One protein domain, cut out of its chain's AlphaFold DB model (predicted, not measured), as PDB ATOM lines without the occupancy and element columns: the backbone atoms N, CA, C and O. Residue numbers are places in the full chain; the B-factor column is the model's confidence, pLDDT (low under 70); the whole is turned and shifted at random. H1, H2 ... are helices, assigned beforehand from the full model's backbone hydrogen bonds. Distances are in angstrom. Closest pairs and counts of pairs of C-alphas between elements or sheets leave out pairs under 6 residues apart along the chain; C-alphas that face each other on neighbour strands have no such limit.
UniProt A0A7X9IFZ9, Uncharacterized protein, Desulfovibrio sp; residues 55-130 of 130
ATOM      1  N   ARG A  55     -14.004  -6.306  57.005       54.94
ATOM      2  CA  ARG A  55     -13.686  -7.017  55.754       54.94
ATOM      3  C   ARG A  55     -14.780  -8.016  55.380       54.94
ATOM      4  O   ARG A  55     -15.123  -8.124  54.208       54.94
ATOM      5  N   THR A  56     -15.354  -8.692  56.373       60.75
ATOM      6  CA  THR A  56     -16.411  -9.688  56.178       60.75
ATOM      7  C   THR A  56     -17.688  -9.046  55.643       60.75
ATOM      8  O   THR A  56     -18.233  -9.537  54.663       60.75
ATOM      9  N   GLY A  57     -18.109  -7.903  56.197       68.06
ATOM     10  CA  GLY A  57     -19.322  -7.210  55.748       68.06
ATOM     11  C   GLY A  57     -19.208  -6.606  54.344       68.06
ATOM     12  O   GLY A  57     -20.156  -6.669  53.558       68.06
ATOM     13  N   VAL A  58     -18.040  -6.057  53.988       70.50
ATOM     14  CA  VAL A  58     -17.786  -5.554  52.625       70.50
ATOM     15  C   VAL A  58     -17.766  -6.704  51.622       70.50
ATOM     16  O   VAL A  58     -18.408  -6.605  50.577       70.50
ATOM     17  N   LEU A  59     -17.077  -7.801  51.948       76.81
ATOM     18  CA  LEU A  59     -17.030  -8.977  51.089       76.81
ATOM     19  C   LEU A  59     -18.431  -9.559  50.891       76.81
ATOM     20  O   LEU A  59     -18.848  -9.709  49.753       76.81
ATOM     21  N   GLU A  60     -19.191  -9.778  51.964       74.31
ATOM     22  CA  GLU A  60     -20.569 -10.289  51.924       74.31
ATOM     23  C   GLU A  60     -21.491  -9.414  51.060       74.31
ATOM     24  O   GLU A  60     -22.230  -9.921  50.214       74.31
ATOM     25  N   THR A  61     -21.386  -8.088  51.187       81.19
ATOM     26  CA  THR A  61     -22.168  -7.145  50.370       81.19
ATOM     27  C   THR A  61     -21.821  -7.251  48.880       81.19
ATOM     28  O   THR A  61     -22.702  -7.166  48.018       81.19
ATOM     29  N   LEU A  62     -20.538  -7.424  48.555       79.75
ATOM     30  CA  LEU A  62     -20.072  -7.560  47.176       79.75
ATOM     31  C   LEU A  62     -20.424  -8.930  46.593       79.75
ATOM     32  O   LEU A  62     -20.869  -8.998  45.449       79.75
ATOM     33  N   THR A  63     -20.334 -10.000  47.379       81.50
ATOM     34  CA  THR A  63     -20.840 -11.328  47.012       81.50
ATOM     35  C   THR A  63     -22.313 -11.253  46.667       81.50
ATOM     36  O   THR A  63     -22.707 -11.661  45.578       81.50
ATOM     37  N   TRP A  64     -23.118 -10.630  47.527       82.12
ATOM     38  CA  TRP A  64     -24.541 -10.485  47.265       82.12
ATOM     39  C   TRP A  64     -24.803  -9.722  45.958       82.12
ATOM     40  O   TRP A  64     -25.650 -10.104  45.149       82.12
ATOM     41  N   ARG A  65     -24.029  -8.660  45.700       82.69
ATOM     42  CA  ARG A  65     -24.143  -7.853  44.478       82.69
ATOM     43  C   ARG A  65     -23.784  -8.634  43.213       82.69
ATOM     44  O   ARG A  65     -24.479  -8.479  42.211       82.69
ATOM     45  N   TYR A  66     -22.689  -9.391  43.227       82.62
ATOM     46  CA  TYR A  66     -22.146 -10.028  42.022       82.62
ATOM     47  C   TYR A  66     -22.668 -11.445  41.793       82.62
ATOM     48  O   TYR A  66     -22.794 -11.860  40.643       82.62
ATOM     49  N   VAL A  67     -22.971 -12.168  42.870       84.38
ATOM     50  CA  VAL A  67     -23.358 -13.582  42.864       84.38
ATOM     51  C   VAL A  67     -24.840 -13.753  43.190       84.38
ATOM     52  O   VAL A  67     -25.519 -14.560  42.563       84.38
ATOM     53  N   ASP A  68     -25.394 -13.012  44.153       79.69
ATOM     54  CA  ASP A  68     -26.784 -13.242  44.581       79.69
ATOM     55  C   ASP A  68     -27.838 -12.465  43.829       79.69
ATOM     56  O   ASP A  68     -28.971 -12.934  43.702       79.69
ATOM     57  N   ARG A  69     -27.457 -11.328  43.261       77.19
ATOM     58  CA  ARG A  69     -28.336 -10.510  42.445       77.19
ATOM     59  C   ARG A  69     -28.016 -10.716  40.961       77.19
ATOM     60  O   ARG A  69     -27.255  -9.926  40.398       77.19
ATOM     61  N   PRO A  70     -28.602 -11.730  40.293       65.75
ATOM     62  CA  PRO A  70     -28.381 -11.923  38.868       65.75
ATOM     63  C   PRO A  70     -28.805 -10.661  38.118       65.75
ATOM     64  O   PRO A  70     -29.948 -10.204  38.224       65.75
ATOM     65  N   LYS A  71     -27.882 -10.088  37.343       76.44
ATOM     66  CA  LYS A  71     -28.240  -9.055  36.369       76.44
ATOM     67  C   LYS A  71     -29.185  -9.688  35.348       76.44
ATOM     68  O   LYS A  71     -28.943 -10.807  34.907       76.44
ATOM     69  N   THR A  72     -30.222  -8.975  34.917       81.00
ATOM     70  CA  THR A  72     -31.147  -9.457  33.872       81.00
ATOM     71  C   THR A  72     -30.398  -9.903  32.610       81.00
ATOM     72  O   THR A  72     -30.762 -10.897  31.988       81.00
ATOM     73  N   GLU A  73     -29.296  -9.221  32.286       81.75
ATOM     74  CA  GLU A  73     -28.385  -9.579  31.193       81.75
ATOM     75  C   GLU A  73     -27.746 -10.966  31.363       81.75
ATOM     76  O   GLU A  73     -27.566 -11.663  30.372       81.75
ATOM     77  N   LEU A  74     -27.438 -11.391  32.594       85.75
ATOM     78  CA  LEU A  74     -26.859 -12.707  32.877       85.75
ATOM     79  C   LEU A  74     -27.892 -13.810  32.643       85.75
ATOM     80  O   LEU A  74     -27.602 -14.805  31.988       85.75
ATOM     81  N   THR A  75     -29.116 -13.626  33.138       85.69
ATOM     82  CA  THR A  75     -30.203 -14.582  32.895       85.69
ATOM     83  C   THR A  75     -30.529 -14.679  31.408       85.69
ATOM     84  O   THR A  75     -30.741 -15.778  30.905       85.69
ATOM     85  N   ALA A  76     -30.535 -13.555  30.688       86.38
ATOM     86  CA  ALA A  76     -30.705 -13.563  29.239       86.38
ATOM     87  C   ALA A  76     -29.564 -14.326  28.552       86.38
ATOM     88  O   ALA A  76     -29.833 -15.222  27.760       86.38
ATOM     89  N   PHE A  77     -28.313 -14.030  28.915       87.88
ATOM     90  CA  PHE A  77     -27.117 -14.681  28.384       87.88
ATOM     91  C   PHE A  77     -27.122 -16.201  28.579       87.88
ATOM     92  O   PHE A  77     -26.854 -16.938  27.636       87.88
ATOM     93  N   MET A  78     -27.489 -16.684  29.769       88.31
ATOM     94  CA  MET A  78     -27.525 -18.122  30.059       88.31
ATOM     95  C   MET A  78     -28.595 -18.886  29.262       88.31
ATOM     96  O   MET A  78     -28.485 -20.098  29.104       88.31
ATOM     97  N   ASN A  79     -29.622 -18.197  28.756       89.00
ATOM     98  CA  ASN A  79     -30.687 -18.802  27.951       89.00
ATOM     99  C   ASN A  79     -30.392 -18.798  26.442       89.00
ATOM    100  O   ASN A  79     -31.183 -19.333  25.663       89.00
ATOM    101  N   VAL A  80     -29.276 -18.200  26.018       90.00
ATOM    102  CA  VAL A  80     -28.852 -18.178  24.615       90.00
ATOM    103  C   VAL A  80     -28.423 -19.599  24.193       90.00
ATOM    104  O   VAL A  80     -27.617 -20.203  24.908       90.00
ATOM    105  N   PRO A  81     -28.923 -20.154  23.066       88.06
ATOM    106  CA  PRO A  81     -28.591 -21.515  22.622       88.06
ATOM    107  C   PRO A  81     -27.084 -21.767  22.514       88.06
ATOM    108  O   PRO A  81     -26.586 -22.793  22.966       88.06
ATOM    109  N   GLU A  82     -26.341 -20.785  22.008       87.06
ATOM    110  CA  GLU A  82     -24.887 -20.819  21.851       87.06
ATOM    111  C   GLU A  82     -24.146 -20.974  23.182       87.06
ATOM    112  O   GLU A  82     -23.048 -21.522  23.213       87.06
ATOM    113  N   TYR A  83     -24.727 -20.480  24.278       87.81
ATOM    114  CA  TYR A  83     -24.199 -20.712  25.614       87.81
ATOM    115  C   TYR A  83     -24.681 -22.058  26.154       87.81
ATOM    116  O   TYR A  83     -23.870 -22.852  26.609       87.81
ATOM    117  N   ARG A  84     -25.985 -22.340  26.104       87.69
ATOM    118  CA  ARG A  84     -26.578 -23.522  26.743       87.69
ATOM    119  C   ARG A  84     -26.077 -24.842  26.156       87.69
ATOM    120  O   ARG A  84     -25.816 -25.773  26.910       87.69
ATOM    121  N   ASP A  85     -25.932 -24.903  24.839       89.31
ATOM    122  CA  ASP A  85     -25.605 -26.133  24.118       89.31
ATOM    123  C   ASP A  85     -24.075 -26.313  23.954       89.31
ATOM    124  O   ASP A  85     -23.604 -27.274  23.345       89.31
ATOM    125  N   ALA A  86     -23.279 -25.390  24.507       89.31
ATOM    126  CA  ALA A  86     -21.823 -25.438  24.470       89.31
ATOM    127  C   ALA A  86     -21.224 -26.408  25.511       89.31
ATOM    128  O   ALA A  86     -21.777 -26.588  26.602       89.31
ATOM    129  N   PRO A  87     -20.025 -26.965  25.238       91.75
ATOM    130  CA  PRO A  87     -19.254 -27.710  26.231       91.75
ATOM    131  C   PRO A  87     -19.022 -26.900  27.514       91.75
ATOM    132  O   PRO A  87     -18.897 -25.672  27.467       91.75
ATOM    133  N   VAL A  88     -18.926 -27.583  28.657       89.81
ATOM    134  CA  VAL A  88     -18.771 -26.963  29.990       89.81
ATOM    135  C   VAL A  88     -17.582 -25.999  30.032       89.81
ATOM    136  O   VAL A  88     -17.687 -24.902  30.578       89.81
ATOM    137  N   GLU A  89     -16.463 -26.351  29.405       88.88
ATOM    138  CA  GLU A  89     -15.257 -25.523  29.350       88.88
ATOM    139  C   GLU A  89     -15.505 -24.208  28.604       88.88
ATOM    140  O   GLU A  89     -15.043 -23.144  29.030       88.88
ATOM    141  N   LEU A  90     -16.274 -24.266  27.511       89.81
ATOM    142  CA  LEU A  90     -16.635 -23.091  26.728       89.81
ATOM    143  C   LEU A  90     -17.653 -22.227  27.482       89.81
ATOM    144  O   LEU A  90     -17.489 -21.008  27.525       89.81
ATOM    145  N   ARG A  91     -18.636 -22.844  28.152       89.56
ATOM    146  CA  ARG A  91     -19.576 -22.152  29.051       89.56
ATOM    147  C   ARG A  91     -18.838 -21.419  30.168       89.56
ATOM    148  O   ARG A  91     -19.067 -20.231  30.384       89.56
ATOM    149  N   ARG A  92     -17.868 -22.075  30.807       90.69
ATOM    150  CA  ARG A  92     -17.019 -21.469  31.840       90.69
ATOM    151  C   ARG A  92     -16.255 -20.259  31.311       90.69
ATOM    152  O   ARG A  92     -16.293 -19.200  31.931       90.69
ATOM    153  N   MET A  93     -15.588 -20.387  30.162       92.06
ATOM    154  CA  MET A  93     -14.864 -19.269  29.544       92.06
ATOM    155  C   MET A  93     -15.803 -18.097  29.228       92.06
ATOM    156  O   MET A  93     -15.470 -16.941  29.482       92.06
ATOM    157  N   LYS A  94     -17.001 -18.397  28.724       87.69
ATOM    158  CA  LYS A  94     -18.012 -17.407  28.362       87.69
ATOM    159  C   LYS A  94     -18.625 -16.704  29.575       87.69
ATOM    160  O   LYS A  94     -18.830 -15.493  29.523       87.69
ATOM    161  N   LEU A  95     -18.827 -17.402  30.691       90.56
ATOM    162  CA  LEU A  95     -19.211 -16.777  31.962       90.56
ATOM    163  C   LEU A  95     -18.118 -15.868  32.521       90.56
ATOM    164  O   LEU A  95     -18.434 -14.801  33.036       90.56
ATOM    165  N   LEU A  96     -16.848 -16.262  32.415       90.62
ATOM    166  CA  LEU A  96     -15.723 -15.422  32.834       90.62
ATOM    167  C   LEU A  96     -15.647 -14.131  32.009       90.62
ATOM    168  O   LEU A  96     -15.495 -13.039  32.561       90.62
ATOM    169  N   GLU A  97     -15.792 -14.245  30.690       88.38
ATOM    170  CA  GLU A  97     -15.875 -13.103  29.775       88.38
ATOM    171  C   GLU A  97     -17.062 -12.196  30.138       88.38
ATOM    172  O   GLU A  97     -16.905 -10.985  30.293       88.38
ATOM    173  N   PHE A  98     -18.242 -12.774  30.368       89.00
ATOM    174  CA  PHE A  98     -19.410 -12.014  30.798       89.00
ATOM    175  C   PHE A  98     -19.163 -11.299  32.133       89.00
ATOM    176  O   PHE A  98     -19.441 -10.105  32.260       89.00
ATOM    177  N   PHE A  99     -18.614 -12.004  33.123       88.19
ATOM    178  CA  PHE A  99     -18.341 -11.446  34.440       88.19
ATOM    179  C   PHE A  99     -17.397 -10.247  34.336       88.19
ATOM    180  O   PHE A  99     -17.716  -9.162  34.809       88.19
ATOM    181  N   THR A 100     -16.268 -10.412  33.656       85.12
ATOM    182  CA  THR A 100     -15.258  -9.355  33.509       85.12
ATOM    183  C   THR A 100     -15.751  -8.144  32.720       85.12
ATOM    184  O   THR A 100     -15.395  -7.020  33.066       85.12
ATOM    185  N   LEU A 101     -16.580  -8.341  31.691       84.81
ATOM    186  CA  LEU A 101     -17.054  -7.246  30.837       84.81
ATOM    187  C   LEU A 101     -18.312  -6.548  31.365       84.81
ATOM    188  O   LEU A 101     -18.527  -5.372  31.073       84.81
ATOM    189  N   ARG A 102     -19.186  -7.274  32.072       80.50
ATOM    190  CA  ARG A 102     -20.543  -6.806  32.410       80.50
ATOM    191  C   ARG A 102     -20.836  -6.775  33.900       80.50
ATOM    192  O   ARG A 102     -21.762  -6.071  34.308       80.50
ATOM    193  N   VAL A 103     -20.109  -7.525  34.724       77.19
ATOM    194  CA  VAL A 103     -20.385  -7.661  36.164       77.19
ATOM    195  C   VAL A 103     -19.340  -6.934  36.999       77.19
ATOM    196  O   VAL A 103     -19.729  -6.135  37.848       77.19
ATOM    197  N   ALA A 104     -18.060  -7.166  36.713       80.81
ATOM    198  CA  ALA A 104     -16.932  -6.547  37.383       80.81
ATOM    199  C   ALA A 104     -16.919  -5.036  37.129       80.81
ATOM    200  O   ALA A 104     -16.754  -4.573  36.000       80.81
ATOM    201  N   ASP A 105     -17.097  -4.271  38.197       81.81
ATOM    202  CA  ASP A 105     -16.974  -2.822  38.193       81.81
ATOM    203  C   ASP A 105     -15.681  -2.391  38.913       81.81
ATOM    204  O   ASP A 105     -14.799  -3.200  39.224       81.81
ATOM    205  N   VAL A 106     -15.548  -1.088  39.158       74.94
ATOM    206  CA  VAL A 106     -14.385  -0.520  39.851       74.94
ATOM    207  C   VAL A 106     -14.234  -1.100  41.262       74.94
ATOM    208  O   VAL A 106     -13.106  -1.360  41.674       74.94
ATOM    209  N   ASP A 107     -15.333  -1.372  41.972       77.56
ATOM    210  CA  ASP A 107     -15.295  -1.910  43.335       77.56
ATOM    211  C   ASP A 107     -14.706  -3.326  43.335       77.56
ATOM    212  O   ASP A 107     -13.876  -3.654  44.182       77.56
ATOM    213  N   TYR A 108     -15.061  -4.151  42.343       81.69
ATOM    214  CA  TYR A 108     -14.456  -5.477  42.172       81.69
ATOM    215  C   TYR A 108     -12.948  -5.393  41.876       81.69
ATOM    216  O   TYR A 108     -12.156  -6.166  42.415       81.69
ATOM    217  N   MET A 109     -12.520  -4.436  41.047       81.75
ATOM    218  CA  MET A 109     -11.106  -4.277  40.677       81.75
ATOM    219  C   MET A 109     -10.215  -3.841  41.847       81.75
ATOM    220  O   MET A 109      -9.018  -4.141  41.843       81.75
ATOM    221  N   LEU A 110     -10.785  -3.175  42.852       82.62
ATOM    222  CA  LEU A 110     -10.079  -2.725  44.054       82.62
ATOM    223  C   LEU A 110      -9.918  -3.822  45.116       82.62
ATOM    224  O   LEU A 110      -9.170  -3.633  46.076       82.62
ATOM    225  N   LEU A 111     -10.583  -4.969  44.949       80.94
ATOM    226  CA  LEU A 111     -10.460  -6.083  45.883       80.94
ATOM    227  C   LEU A 111      -9.059  -6.723  45.851       80.94
ATOM    228  O   LEU A 111      -8.419  -6.778  44.791       80.94
ATOM    229  N   PRO A 112      -8.591  -7.277  46.984       85.44
ATOM    230  CA  PRO A 112      -7.439  -8.172  47.006       85.44
ATOM    231  C   PRO A 112      -7.646  -9.374  46.078       85.44
ATOM    232  O   PRO A 112      -8.763  -9.875  45.948       85.44
ATOM    233  N   ASP A 113      -6.569  -9.896  45.490       85.06
ATOM    234  CA  ASP A 113      -6.650 -11.006  44.526       85.06
ATOM    235  C   ASP A 113      -7.309 -12.266  45.108       85.06
ATOM    236  O   ASP A 113      -8.056 -12.954  44.411       85.06
ATOM    237  N   ALA A 114      -7.099 -12.534  46.400       83.75
ATOM    238  CA  ALA A 114      -7.761 -13.629  47.107       83.75
ATOM    239  C   ALA A 114      -9.294 -13.470  47.126       83.75
ATOM    240  O   ALA A 114     -10.017 -14.427  46.857       83.75
ATOM    241  N   ASP A 115      -9.781 -12.253  47.377       83.94
ATOM    242  CA  ASP A 115     -11.211 -11.952  47.489       83.94
ATOM    243  C   ASP A 115     -11.859 -11.920  46.093       83.94
ATOM    244  O   ASP A 115     -12.952 -12.451  45.896       83.94
ATOM    245  N   LYS A 116     -11.144 -11.397  45.084       85.88
ATOM    246  CA  LYS A 116     -11.549 -11.471  43.669       85.88
ATOM    247  C   LYS A 116     -11.751 -12.908  43.221       85.88
ATOM    248  O   LYS A 116     -12.787 -13.224  42.633       85.88
ATOM    249  N   LYS A 117     -10.757 -13.761  43.494       88.69
ATOM    250  CA  LYS A 117     -10.799 -15.180  43.146       88.69
ATOM    251  C   LYS A 117     -11.981 -15.857  43.833       88.69
ATOM    252  O   LYS A 117     -12.733 -16.554  43.168       88.69
ATOM    253  N   TRP A 118     -12.171 -15.605  45.124       87.31
ATOM    254  CA  TRP A 118     -13.256 -16.208  45.889       87.31
ATOM    255  C   TRP A 118     -14.645 -15.824  45.344       87.31
ATOM    256  O   TRP A 118     -15.469 -16.703  45.111       87.31
ATOM    257  N   ILE A 119     -14.889 -14.542  45.035       88.19
ATOM    258  CA  ILE A 119     -16.159 -14.100  44.421       88.19
ATOM    259  C   ILE A 119     -16.358 -14.742  43.044       88.19
ATOM    260  O   ILE A 119     -17.471 -15.129  42.696       88.19
ATOM    261  N   LEU A 120     -15.291 -14.849  42.249       90.38
ATOM    262  CA  LEU A 120     -15.352 -15.451  40.919       90.38
ATOM    263  C   LEU A 120     -15.670 -16.947  40.988       90.38
ATOM    264  O   LEU A 120     -16.462 -17.437  40.186       90.38
ATOM    265  N   ASP A 121     -15.084 -17.656  41.954       90.19
ATOM    266  CA  ASP A 121     -15.373 -19.066  42.201       90.19
ATOM    267  C   ASP A 121     -16.851 -19.245  42.586       90.19
ATOM    268  O   ASP A 121     -17.533 -20.062  41.976       90.19
ATOM    269  N   GLN A 122     -17.376 -18.420  43.503       89.44
ATOM    270  CA  GLN A 122     -18.794 -18.432  43.896       89.44
ATOM    271  C   GLN A 122     -19.737 -18.094  42.733       89.44
ATOM    272  O   GLN A 122     -20.791 -18.707  42.567       89.44
ATOM    273  N   PHE A 123     -19.359 -17.130  41.892       90.75
ATOM    274  CA  PHE A 123     -20.114 -16.784  40.691       90.75
ATOM    275  C   PHE A 123     -20.189 -17.966  39.719       90.75
ATOM    276  O   PHE A 123     -21.267 -18.308  39.234       90.75
ATOM    277  N   LEU A 124     -19.050 -18.601  39.434       91.31
ATOM    278  CA  LEU A 124     -19.005 -19.753  38.541       91.31
ATOM    279  C   LEU A 124     -19.770 -20.940  39.120       91.31
ATOM    280  O   LEU A 124     -20.561 -21.525  38.398       91.31
ATOM    281  N   GLU A 125     -19.590 -21.255  40.399       90.50
ATOM    282  CA  GLU A 125     -20.309 -22.338  41.081       90.50
ATOM    283  C   GLU A 125     -21.828 -22.176  40.957       90.50
ATOM    284  O   GLU A 125     -22.551 -23.141  40.725       90.50
ATOM    285  N   LYS A 126     -22.319 -20.939  41.046       88.88
ATOM    286  CA  LYS A 126     -23.752 -20.664  40.978       88.88
ATOM    287  C   LYS A 126     -24.338 -20.705  39.567       88.88
ATOM    288  O   LYS A 126     -25.504 -21.060  39.405       88.88
ATOM    289  N   TYR A 127     -23.579 -20.272  38.560       88.56
ATOM    290  CA  TYR A 127     -24.108 -20.024  37.210       88.56
ATOM    291  C   TYR A 127     -23.594 -20.989  36.138       88.56
ATOM    292  O   TYR A 127     -24.174 -21.074  35.051       88.56
ATOM    293  N   LEU A 128     -22.530 -21.737  36.419       88.19
ATOM    294  CA  LEU A 128     -22.071 -22.835  35.581       88.19
ATOM    295  C   LEU A 128     -22.908 -24.075  35.916       88.19
ATOM    296  O   LEU A 128     -22.520 -24.907  36.724       88.19
ATOM    297  N   VAL A 129     -24.094 -24.157  35.318       71.88
ATOM    298  CA  VAL A 129     -24.970 -25.332  35.431       71.88
ATOM    299  C   VAL A 129     -24.285 -26.513  34.738       71.88
ATOM    300  O   VAL A 129     -23.929 -26.372  33.571       71.88
ATOM    301  N   GLU A 130     -24.089 -27.644  35.417       58.62
ATOM    302  CA  GLU A 130     -23.580 -28.874  34.781       58.62
ATOM    303  C   GLU A 130     -24.548 -29.394  33.712       58.62
ATOM    304  O   GLU A 130     -25.756 -29.547  34.004       58.62
TER     305      GLU A 130
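AT A GLANCE: This is residues 55 to 130 of the 130 residues of an uncharacterized protein of Desulfovibrio sp (UniProt A0A7X9IFZ9). The longest helix, H4, and the last helix, H6, form a V, with residues 92 to 96 of H4 meeting residues 124 to 127 at the end of H6, and H1 lies side by side with H6, running the same way. The short H2 and H3 sit toward one end of the length, and the short H5 lies at the mouth of the V, between H4 and H6 along the chain. The printed part has 76 residues with six named helices, H1 to H6 in chain order, and no named strand, and its class is all helix. It is compact, with a radius of gyration of the C-alphas of 12.5 A, yet elongated, spanning 39 by 22 by 19 A.

IN THESE COORDINATES: H4, residues 88 to 103, is 20.3 A long and begins at C-alpha 88, (-18.771, -26.963, 29.990). H6, residues 113 to 127, is 21.0 A long and ends at C-alpha 127, (-24.108, -20.024, 37.210). H1, residues 55 to 68, is 18.3 A long and begins at C-alpha 55, (-13.686, -7.017, 55.754). H2 is residues 72 to 78, H3 residues 81 to 84 and H5 residues 106 to 109.

HOW THE PARTS SIT: H4, with residues 92 to 96 alone, touches residues 124 to 127 of H6 at a steep tilt of 60 degrees, opposite ways; the closest C-alphas, of Arg 92 and Leu 124, are 7.2 A apart. H6 touches H1 at a shallow tilt of 31 degrees, the same way, closest at the C-alphas of Val 67 and Phe 123, 5.0 A. With residues 91 to 94 alone, H4 only just touches H3, with 3 pairs of C-alphas within 8 A, the closest those of Tyr 83 and Arg 91, 5.9 A. H2 and H4 are close but not clearly touching, with the C-alphas of Leu 74 and Phe 98 closest at 7.8 A. H1 and H3 are apart. In H1, H2, H4 and H6 every O i to N i+4 pair is within hydrogen-bond range; H3 and H5 are too short for such a pair.

THE WHOLE: The two C-alphas farthest apart, of Arg 55 and Pro 81, are 39.1 A apart. The printed part has no cut, and the five links between helices are tight. Its mean pLDDT is 83.5, with residues 55 to 57, 70 and 130 under 70.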